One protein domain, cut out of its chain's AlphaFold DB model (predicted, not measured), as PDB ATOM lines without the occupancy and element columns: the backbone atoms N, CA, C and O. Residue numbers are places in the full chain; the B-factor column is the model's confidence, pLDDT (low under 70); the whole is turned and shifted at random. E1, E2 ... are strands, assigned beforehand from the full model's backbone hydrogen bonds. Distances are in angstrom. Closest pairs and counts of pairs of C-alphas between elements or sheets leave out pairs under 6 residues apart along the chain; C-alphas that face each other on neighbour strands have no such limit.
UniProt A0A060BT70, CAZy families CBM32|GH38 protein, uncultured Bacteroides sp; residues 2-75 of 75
ATOM      1  N   LEU A   2      53.882 -14.531 144.515       56.41
ATOM      2  CA  LEU A   2      52.881 -14.073 143.546       56.41
ATOM      3  C   LEU A   2      53.348 -14.517 142.149       56.41
ATOM      4  O   LEU A   2      54.432 -14.126 141.715       56.41
ATOM      5  N   GLY A   3      52.606 -15.416 141.504       68.88
ATOM      6  CA  GLY A   3      52.965 -15.959 140.192       68.88
ATOM      7  C   GLY A   3      52.866 -14.902 139.091       68.88
ATOM      8  O   GLY A   3      52.016 -14.018 139.152       68.88
ATOM      9  N   LYS A   4      53.730 -14.992 138.073       81.56
ATOM     10  CA  LYS A   4      53.597 -14.180 136.857       81.56
ATOM     11  C   LYS A   4      52.358 -14.656 136.095       81.56
ATOM     12  O   LYS A   4      52.299 -15.825 135.721       81.56
ATOM     13  N   SER A   5      51.385 -13.777 135.886       82.00
ATOM     14  CA  SER A   5      50.224 -14.032 135.031       82.00
ATOM     15  C   SER A   5      50.456 -13.444 133.644       82.00
ATOM     16  O   SER A   5      51.003 -12.350 133.513       82.00
ATOM     17  N   PHE A   6      50.008 -14.161 132.619       83.88
ATOM     18  CA  PHE A   6      49.979 -13.685 131.243       83.88
ATOM     19  C   PHE A   6      48.538 -13.754 130.754       83.88
ATOM     20  O   PHE A   6      47.876 -14.776 130.941       83.88
ATOM     21  N   THR A   7      48.071 -12.682 130.124       88.19
ATOM     22  CA  THR A   7      46.726 -12.599 129.553       88.19
ATOM     23  C   THR A   7      46.869 -12.430 128.055       88.19
ATOM     24  O   THR A   7      47.565 -11.526 127.611       88.19
ATOM     25  N   PHE A   8      46.254 -13.320 127.280       90.81
ATOM     26  CA  PHE A   8      46.324 -13.266 125.818       90.81
ATOM     27  C   PHE A   8      45.162 -12.469 125.217       90.81
ATOM     28  O   PHE A   8      45.363 -11.683 124.294       90.81
ATOM     29  N   VAL A   9      43.970 -12.641 125.787       93.56
ATOM     30  CA  VAL A   9      42.773 -11.854 125.503       93.56
ATOM     31  C   VAL A   9      42.032 -11.602 126.816       93.56
ATOM     32  O   VAL A   9      42.027 -12.478 127.685       93.56
ATOM     33  N   ASP A  10      41.428 -10.430 126.960       94.56
ATOM     34  CA  ASP A  10      40.664 -10.032 128.142       94.56
ATOM     35  C   ASP A  10      39.347  -9.358 127.754       94.56
ATOM     36  O   ASP A  10      39.249  -8.751 126.686       94.56
ATOM     37  N   SER A  11      38.353  -9.465 128.634       95.44
ATOM     38  CA  SER A  11      37.113  -8.694 128.564       95.44
ATOM     39  C   SER A  11      37.010  -7.839 129.818       95.44
ATOM     40  O   SER A  11      37.010  -8.371 130.929       95.44
ATOM     41  N   ASP A  12      36.857  -6.529 129.642       95.25
ATOM     42  CA  ASP A  12      36.691  -5.592 130.759       95.25
ATOM     43  C   ASP A  12      35.300  -5.665 131.423       95.25
ATOM     44  O   ASP A  12      35.064  -5.042 132.463       95.25
ATOM     45  N   ASN A  13      34.380  -6.452 130.855       95.12
ATOM     46  CA  ASN A  13      33.027  -6.638 131.356       95.12
ATOM     47  C   ASN A  13      32.765  -8.109 131.697       95.12
ATOM     48  O   ASN A  13      32.679  -8.971 130.823       95.12
ATOM     49  N   LYS A  14      32.533  -8.383 132.984       94.81
ATOM     50  CA  LYS A  14      32.217  -9.725 133.507       94.81
ATOM     51  C   LYS A  14      30.942 -10.351 132.926       94.81
ATOM     52  O   LYS A  14      30.800 -11.569 132.974       94.81
ATOM     53  N   ASP A  15      30.022  -9.531 132.418       95.62
ATOM     54  CA  ASP A  15      28.770  -9.969 131.799       95.62
ATOM     55  C   ASP A  15      28.930 -10.185 130.281       95.62
ATOM     56  O   ASP A  15      27.959 -10.517 129.602       95.62
ATOM     57  N   VAL A  16      30.145 -10.017 129.741       95.19
ATOM     58  CA  VAL A  16      30.521 -10.377 128.369       95.19
ATOM     59  C   VAL A  16      31.722 -11.316 128.409       95.19
ATOM     60  O   VAL A  16      32.858 -10.910 128.642       95.19
ATOM     61  N   VAL A  17      31.476 -12.599 128.165       95.31
ATOM     62  CA  VAL A  17      32.487 -13.649 128.323       95.31
ATOM     63  C   VAL A  17      33.055 -14.096 126.984       95.31
ATOM     64  O   VAL A  17      32.320 -14.305 126.016       95.31
ATOM     65  N   ILE A  18      34.367 -14.320 126.941       95.44
ATOM     66  CA  ILE A  18      35.045 -14.924 125.792       95.44
ATOM     67  C   ILE A  18      34.868 -16.439 125.886       95.44
ATOM     68  O   ILE A  18      35.381 -17.093 126.792       95.44
ATOM     69  N   LYS A  19      34.113 -17.007 124.950       95.12
ATOM     70  CA  LYS A  19      33.798 -18.441 124.903       95.12
ATOM     71  C   LYS A  19      34.784 -19.225 124.054       95.12
ATOM     72  O   LYS A  19      35.020 -20.398 124.325       95.12
ATOM     73  N   ALA A  20      35.298 -18.603 122.997       94.62
ATOM     74  CA  ALA A  20      36.247 -19.235 122.101       94.62
ATOM     75  C   ALA A  20      37.237 -18.214 121.556       94.62
ATOM     76  O   ALA A  20      36.876 -17.075 121.260       94.62
ATOM     77  N   LEU A  21      38.464 -18.685 121.386       94.12
ATOM     78  CA  LEU A  21      39.536 -18.002 120.691       94.12
ATOM     79  C   LEU A  21      40.267 -19.051 119.864       94.12
ATOM     80  O   LEU A  21      40.815 -20.003 120.422       94.12
ATOM     81  N   LYS A  22      40.233 -18.907 118.543       94.44
ATOM     82  CA  LYS A  22      40.926 -19.819 117.630       94.44
ATOM     83  C   LYS A  22      41.460 -19.077 116.413       94.44
ATOM     84  O   LYS A  22      41.019 -17.969 116.124       94.44
ATOM     85  N   LYS A  23      42.377 -19.708 115.684       94.50
ATOM     86  CA  LYS A  23      42.722 -19.284 114.326       94.50
ATOM     87  C   LYS A  23      41.553 -19.602 113.381       94.50
ATOM     88  O   LYS A  23      40.897 -20.633 113.564       94.50
ATOM     89  N   ALA A  24      41.289 -18.720 112.423       93.19
ATOM     90  CA  ALA A  24      40.329 -18.961 111.353       93.19
ATOM     91  C   ALA A  24      40.737 -20.177 110.507       93.19
ATOM     92  O   ALA A  24      41.913 -20.540 110.425       93.19
ATOM     93  N   GLU A  25      39.760 -20.827 109.882       91.12
ATOM     94  CA  GLU A  25      40.000 -22.037 109.086       91.12
ATOM     95  C   GLU A  25      40.651 -21.727 107.738       91.12
ATOM     96  O   GLU A  25      41.456 -22.510 107.238       91.12
ATOM     97  N   LEU A  26      40.301 -20.580 107.156       91.12
ATOM     98  CA  LEU A  26      40.676 -20.211 105.790       91.12
ATOM     99  C   LEU A  26      41.600 -18.987 105.720       91.12
ATOM    100  O   LEU A  26      41.936 -18.548 104.621       91.12
ATOM    101  N   SER A  27      42.002 -18.422 106.861       90.75
ATOM    102  CA  SER A  27      42.863 -17.237 106.924       90.75
ATOM    103  C   SER A  27      43.819 -17.277 108.122       90.75
ATOM    104  O   SER A  27      43.763 -18.168 108.971       90.75
ATOM    105  N   ASP A  28      44.722 -16.295 108.185       91.69
ATOM    106  CA  ASP A  28      45.620 -16.080 109.325       91.69
ATOM    107  C   ASP A  28      45.012 -15.191 110.424       91.69
ATOM    108  O   ASP A  28      45.698 -14.791 111.364       91.69
ATOM    109  N   GLU A  29      43.718 -14.891 110.328       92.69
ATOM    110  CA  GLU A  29      43.002 -14.099 111.324       92.69
ATOM    111  C   GLU A  29      42.621 -14.948 112.543       92.69
ATOM    112  O   GLU A  29      42.571 -16.182 112.504       92.69
ATOM    113  N   TYR A  30      42.316 -14.272 113.648       93.38
ATOM    114  CA  TYR A  30      41.805 -14.908 114.855       93.38
ATOM    115  C   TYR A  30      40.299 -14.681 114.978       93.38
ATOM    116  O   TYR A  30      39.807 -13.562 114.852       93.38
ATOM    117  N   VAL A  31      39.570 -15.753 115.279       94.31
ATOM    118  CA  VAL A  31      38.136 -15.732 115.567       94.31
ATOM    119  C   VAL A  31      37.946 -15.693 117.073       94.31
ATOM    120  O   VAL A  31      38.382 -16.600 117.791       94.31
ATOM    121  N   VAL A  32      37.246 -14.662 117.546       94.69
ATOM    122  CA  VAL A  32      36.895 -14.497 118.960       94.69
ATOM    123  C   VAL A  32      35.391 -14.525 119.104       94.69
ATOM    124  O   VAL A  32      34.676 -13.730 118.499       94.69
ATOM    125  N   ARG A  33      34.899 -15.460 119.916       94.50
ATOM    126  CA  ARG A  33      33.473 -15.590 120.199       94.50
ATOM    127  C   ARG A  33      33.175 -15.062 121.588       94.50
ATOM    128  O   ARG A  33      33.657 -15.622 122.572       94.50
ATOM    129  N   VAL A  34      32.329 -14.042 121.651       93.62
ATOM    130  CA  VAL A  34      31.845 -13.436 122.894       93.62
ATOM    131  C   VAL A  34      30.366 -13.733 123.112       93.62
ATOM    132  O   VAL A  34      29.611 -13.883 122.153       93.62
ATOM    133  N   TYR A  35      29.954 -13.833 124.372       93.19
ATOM    134  CA  TYR A  35      28.553 -13.975 124.764       93.19
ATOM    135  C   TYR A  35      28.210 -12.967 125.848       93.19
ATOM    136  O   TYR A  35      28.961 -12.824 126.808       93.19
ATOM    137  N   GLU A  36      27.047 -12.336 125.720       93.81
ATOM    138  CA  GLU A  36      26.413 -11.611 126.817       93.81
ATOM    139  C   GLU A  36      25.773 -12.622 127.778       93.81
ATOM    140  O   GLU A  36      25.096 -13.556 127.340       93.81
ATOM    141  N   THR A  37      26.027 -12.477 129.077       94.81
ATOM    142  CA  THR A  37      25.549 -13.396 130.124       94.81
ATOM    143  C   THR A  37      24.740 -12.708 131.222       94.81
ATOM    144  O   THR A  37      24.235 -13.388 132.114       94.81
ATOM    145  N   GLY A  38      24.607 -11.380 131.189       90.94
ATOM    146  CA  GLY A  38      23.862 -10.594 132.173       90.94
ATOM    147  C   GLY A  38      22.343 -10.604 131.959       90.94
ATOM    148  O   GLY A  38      21.596 -10.430 132.923       90.94
ATOM    149  N   GLY A  39      21.860 -10.826 130.729       87.06
ATOM    150  CA  GLY A  39      20.471 -11.187 130.412       87.06
ATOM    151  C   GLY A  39      19.397 -10.130 130.701       87.06
ATOM    152  O   GLY A  39      18.209 -10.450 130.672       87.06
ATOM    153  N   LYS A  40      19.775  -8.883 131.016       79.94
ATOM    154  CA  LYS A  40      18.832  -7.827 131.448       79.94
ATOM    155  C   LYS A  40      18.850  -6.576 130.582       79.94
ATOM    156  O   LYS A  40      17.805  -5.966 130.383       79.94
ATOM    157  N   MET A  41      20.018  -6.171 130.097       86.00
ATOM    158  CA  MET A  41      20.198  -4.968 129.283       86.00
ATOM    159  C   MET A  41      21.341  -5.177 128.296       86.00
ATOM    160  O   MET A  41      22.153  -6.087 128.455       86.00
ATOM    161  N   LYS A  42      21.417  -4.315 127.276       88.62
ATOM    162  CA  LYS A  42      22.556  -4.289 126.359       88.62
ATOM    163  C   LYS A  42      23.841  -4.001 127.143       88.62
ATOM    164  O   LYS A  42      23.894  -3.021 127.882       88.62
ATOM    165  N   GLN A  43      24.865  -4.819 126.925       90.50
ATOM    166  CA  GLN A  43      26.199  -4.623 127.487       90.50
ATOM    167  C   GLN A  43      27.115  -3.909 126.491       90.50
ATOM    168  O   GLN A  43      26.990  -4.093 125.279       90.50
ATOM    169  N   ASN A  44      28.057  -3.135 127.023       90.62
ATOM    170  CA  ASN A  44      29.260  -2.714 126.311       90.62
ATOM    171  C   ASN A  44      30.455  -3.425 126.949       90.62
ATOM    172  O   ASN A  44      30.501  -3.550 128.172       90.62
ATOM    173  N   ALA A  45      31.396  -3.879 126.128       91.25
ATOM    174  CA  ALA A  45      32.627  -4.508 126.583       91.25
ATOM    175  C   ALA A  45      33.775  -4.143 125.641       91.25
ATOM    176  O   ALA A  45      33.601  -4.156 124.418       91.25
ATOM    177  N   GLY A  46      34.928  -3.827 126.215       93.25
ATOM    178  CA  GLY A  46      36.206  -3.753 125.533       93.25
ATOM    179  C   GLY A  46      36.884  -5.118 125.557       93.25
ATOM    180  O   GLY A  46      37.097  -5.696 126.623       93.25
ATOM    181  N   ILE A  47      37.235  -5.627 124.375       93.12
ATOM    182  CA  ILE A  47      38.046  -6.839 124.244       93.12
ATOM    183  C   ILE A  47      39.477  -6.421 123.925       93.12
ATOM    184  O   ILE A  47      39.726  -5.813 122.884       93.12
ATOM    185  N   SER A  48      40.405  -6.747 124.819       92.62
ATOM    186  CA  SER A  48      41.824  -6.399 124.680       92.62
ATOM    187  C   SER A  48      42.647  -7.632 124.336       92.62
ATOM    188  O   SER A  48      42.385  -8.711 124.863       92.62
ATOM    189  N   PHE A  49      43.666  -7.474 123.490       92.69
ATOM    190  CA  PHE A  49      44.617  -8.533 123.144       92.69
ATOM    191  C   PHE A  49      46.023  -8.133 123.573       92.69
ATOM    192  O   PHE A  49      46.361  -6.955 123.616       92.69
ATOM    193  N   ALA A  50      46.865  -9.125 123.860       91.69
ATOM    194  CA  ALA A  50      48.276  -8.885 124.171       91.69
ATOM    195  C   ALA A  50      49.084  -8.341 122.977       91.69
ATOM    196  O   ALA A  50      50.168  -7.795 123.171       91.69
ATOM    197  N   GLY A  51      48.588  -8.547 121.753       89.06
ATOM    198  CA  GLY A  51      49.190  -8.057 120.517       89.06
ATOM    199  C   GLY A  51      48.409  -6.894 119.911       89.06
ATOM    200  O   GLY A  51      47.242  -6.677 120.232       89.06
ATOM    201  N   GLU A  52      49.063  -6.175 119.004       91.06
ATOM    202  CA  GLU A  52      48.453  -5.093 118.233       91.06
ATOM    203  C   GLU A  52      47.337  -5.621 117.317       91.06
ATOM    204  O   GLU A  52      47.486  -6.649 116.650       91.06
ATOM    205  N   ILE A  53      46.212  -4.903 117.273       91.00
ATOM    206  CA  ILE A  53      45.076  -5.228 116.410       91.00
ATOM    207  C   ILE A  53      45.168  -4.357 115.157       91.00
ATOM    208  O   ILE A  53      44.879  -3.168 115.196       91.00
ATOM    209  N   VAL A  54      45.533  -4.953 114.021       92.25
ATOM    210  CA  VAL A  54      45.626  -4.223 112.742       92.25
ATOM    211  C   VAL A  54      44.238  -3.896 112.183       92.25
ATOM    212  O   VAL A  54      43.995  -2.819 111.645       92.25
ATOM    213  N   SER A  55      43.314  -4.851 112.280       90.00
ATOM    214  CA  SER A  55      41.918  -4.677 111.893       90.00
ATOM    215  C   SER A  55      41.046  -5.710 112.596       90.00
ATOM    216  O   SER A  55      41.538  -6.728 113.083       90.00
ATOM    217  N   ALA A  56      39.747  -5.442 112.657       90.06
ATOM    218  CA  ALA A  56      38.773  -6.340 113.246       90.06
ATOM    219  C   ALA A  56      37.431  -6.172 112.533       90.06
ATOM    220  O   ALA A  56      37.056  -5.073 112.110       90.06
ATOM    221  N   CYS A  57      36.707  -7.274 112.380       90.56
ATOM    222  CA  CYS A  57      35.372  -7.269 111.809       90.56
ATOM    223  C   CYS A  57      34.478  -8.288 112.509       90.56
ATOM    224  O   CYS A  57      34.953  -9.246 113.116       90.56
ATOM    225  N   GLU A  58      33.174  -8.061 112.428       90.81
ATOM    226  CA  GLU A  58      32.195  -9.024 112.908       90.81
ATOM    227  C   GLU A  58      32.011 -10.137 111.873       90.81
ATOM    228  O   GLU A  58      31.932  -9.874 110.668       90.81
ATOM    229  N   ALA A  59      31.921 -11.373 112.352       91.06
ATOM    230  CA  ALA A  59      31.729 -12.554 111.528       91.06
ATOM    231  C   ALA A  59      30.588 -13.421 112.066       91.06
ATOM    232  O   ALA A  59      30.280 -13.400 113.260       91.06
ATOM    233  N   ASP A  60      29.964 -14.195 111.181       90.75
ATOM    234  CA  ASP A  60      28.962 -15.181 111.572       90.75
ATOM    235  C   ASP A  60      29.592 -16.468 112.140       90.75
ATOM    236  O   ASP A  60      30.809 -16.625 112.257       90.75
ATOM    237  N   GLY A  61      28.740 -17.433 112.499       87.19
ATOM    238  CA  GLY A  61      29.181 -18.736 113.000       87.19
ATOM    239  C   GLY A  61      30.009 -19.563 112.005       87.19
ATOM    240  O   GLY A  61      30.588 -20.562 112.424       87.19
ATOM    241  N   THR A  62      30.067 -19.151 110.734       91.38
ATOM    242  CA  THR A  62      30.860 -19.747 109.646       91.38
ATOM    243  C   THR A  62      32.105 -18.926 109.296       91.38
ATOM    244  O   THR A  62      32.709 -19.159 108.253       91.38
ATOM    245  N   GLU A  63      32.490 -17.971 110.153       89.62
ATOM    246  CA  GLU A  63      33.678 -17.109 110.001       89.62
ATOM    247  C   GLU A  63      33.592 -16.125 108.828       89.62
ATOM    248  O   GLU A  63      34.562 -15.447 108.495       89.62
ATOM    249  N   LYS A  64      32.415 -15.986 108.211       90.62
ATOM    250  CA  LYS A  64      32.217 -15.026 107.132       90.62
ATOM    251  C   LYS A  64      31.927 -13.658 107.712       90.62
ATOM    252  O   LYS A  64      31.029 -13.500 108.540       90.62
ATOM    253  N   LYS A  65      32.660 -12.660 107.221       90.06
ATOM    254  CA  LYS A  65      32.440 -11.257 107.559       90.06
ATOM    255  C   LYS A  65      30.988 -10.861 107.289       90.06
ATOM    256  O   LYS A  65      30.462 -11.085 106.196       90.06
ATOM    257  N   LEU A  66      30.355 -10.232 108.273       87.50
ATOM    258  CA  LEU A  66      29.013  -9.689 108.122       87.50
ATOM    259  C   LEU A  66      29.045  -8.402 107.290       87.50
ATOM    260  O   LEU A  66      29.925  -7.556 107.435       87.50
ATOM    261  N   VAL A  67      28.044  -8.237 106.421       76.38
ATOM    262  CA  VAL A  67      27.895  -7.036 105.574       76.38
ATOM    263  C   VAL A  67      27.549  -5.802 106.416       76.38
ATOM    264  O   VAL A  67      27.915  -4.683 106.062       76.38
ATOM    265  N   ARG A  68      26.860  -5.991 107.550       69.62
ATOM    266  CA  ARG A  68      26.637  -4.924 108.530       69.62
ATOM    267  C   ARG A  68      27.810  -4.877 109.490       69.62
ATOM    268  O   ARG A  68      28.080  -5.848 110.183       69.62
ATOM    269  N   GLN A  69      28.439  -3.715 109.565       57.84
ATOM    270  CA  GLN A  69      29.454  -3.441 110.564       57.84
ATOM    271  C   GLN A  69      28.767  -2.923 111.828       57.84
ATOM    272  O   GLN A  69      28.255  -1.802 111.846       57.84
ATOM    273  N   ILE A  70      28.720  -3.735 112.884       63.25
ATOM    274  CA  ILE A  70      28.559  -3.187 114.234       63.25
ATOM    275  C   ILE A  70      29.871  -2.472 114.580       63.25
ATOM    276  O   ILE A  70      30.942  -2.865 114.117       63.25
ATOM    277  N   SER A  71      29.787  -1.361 115.312       66.44
ATOM    278  CA  SER A  71      30.938  -0.525 115.650       66.44
ATOM    279  C   SER A  71      31.993  -1.331 116.410       66.44
ATOM    280  O   SER A  71      31.860  -1.561 117.609       66.44
ATOM    281  N   VAL A  72      33.042  -1.743 115.703       71.81
ATOM    282  CA  VAL A  72      34.285  -2.237 116.288       71.81
ATOM    283  C   VAL A  72      35.239  -1.055 116.319       71.81
ATOM    284  O   VAL A  72      35.574  -0.504 115.272       71.81
ATOM    285  N   VAL A  73      35.618  -0.629 117.520       73.88
ATOM    286  CA  VAL A  73      36.595   0.442 117.727       73.88
ATOM    287  C   VAL A  73      37.894  -0.216 118.160       73.88
ATOM    288  O   VAL A  73      37.921  -0.920 119.167       73.88
ATOM    289  N   ILE A  74      38.943  -0.013 117.369       78.50
ATOM    290  CA  ILE A  74      40.308  -0.412 117.707       78.50
ATOM    291  C   ILE A  74      40.978   0.827 118.298       78.50
ATOM    292  O   ILE A  74      40.910   1.891 117.680       78.50
ATOM    293  N   ASN A  75      41.548   0.692 119.494       66.00
ATOM    294  CA  ASN A  75      42.260   1.760 120.199       66.00
ATOM    295  C   ASN A  75      43.768   1.548 120.126       66.00
ATOM    296  O   ASN A  75      44.176   0.364 120.107       66.00
TER     297      ASN A  75
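What this domain is: This is residues 2 to 75 of the 75 residues of the protein "CAZy families CBM32|GH38 protein" of uncultured Bacteroides sp (UniProt A0A060BT70). With little regular structure, the domain is a bent two-strand hairpin, E2 and E3, with a short strand pair, E1 and E4, near the start of E2. Unnamed residues 50 to 75 loop on from E4, and residues 2 to 6 reach outward as a tail. The printed part has 74 residues, 21 of them in four strands, E1 to E4 in order, both pairs antiparallel: all strand, no named helix. It is only just compact, close to loose (radius of gyration of the C-alphas 13.5 A), spanning 44 by 34 by 22 A.

How they stand to each other: The hairpin joins E2, residues 16 to 23, to E3, residues 30 to 36, at 162 degrees; N 19 and O 33 are 2.8 A apart, within hydrogen-bond range. E2 bends by 51 degrees at residue 19. E1, residues 9 to 11, and E4, residues 47 to 49, are antiparallel neighbours at 159 degrees, with N 10 and O 48 within range at 2.9 A. The closest C-alphas of E1 and E2, Ser 11 and Val 17, are 6.8 A apart. E3 and E4 are apart.

Where its parts are: E2 measures 20.6 A from C-alpha 16 at (30.521, -10.377, 128.369), and E3 19.8 A. E1, 7.2 A, begins at C-alpha 9 (42.773, -11.854, 125.503); E4, 6.9 A, ends at C-alpha 49 (44.617, -8.533, 123.144).

The domain as a whole: The farthest C-alphas, Leu 2 and Val 67, are 46.0 A apart. There is no cut and no long link. Residues 2 to 3, 68 to 71 and 75 have pLDDT under 70.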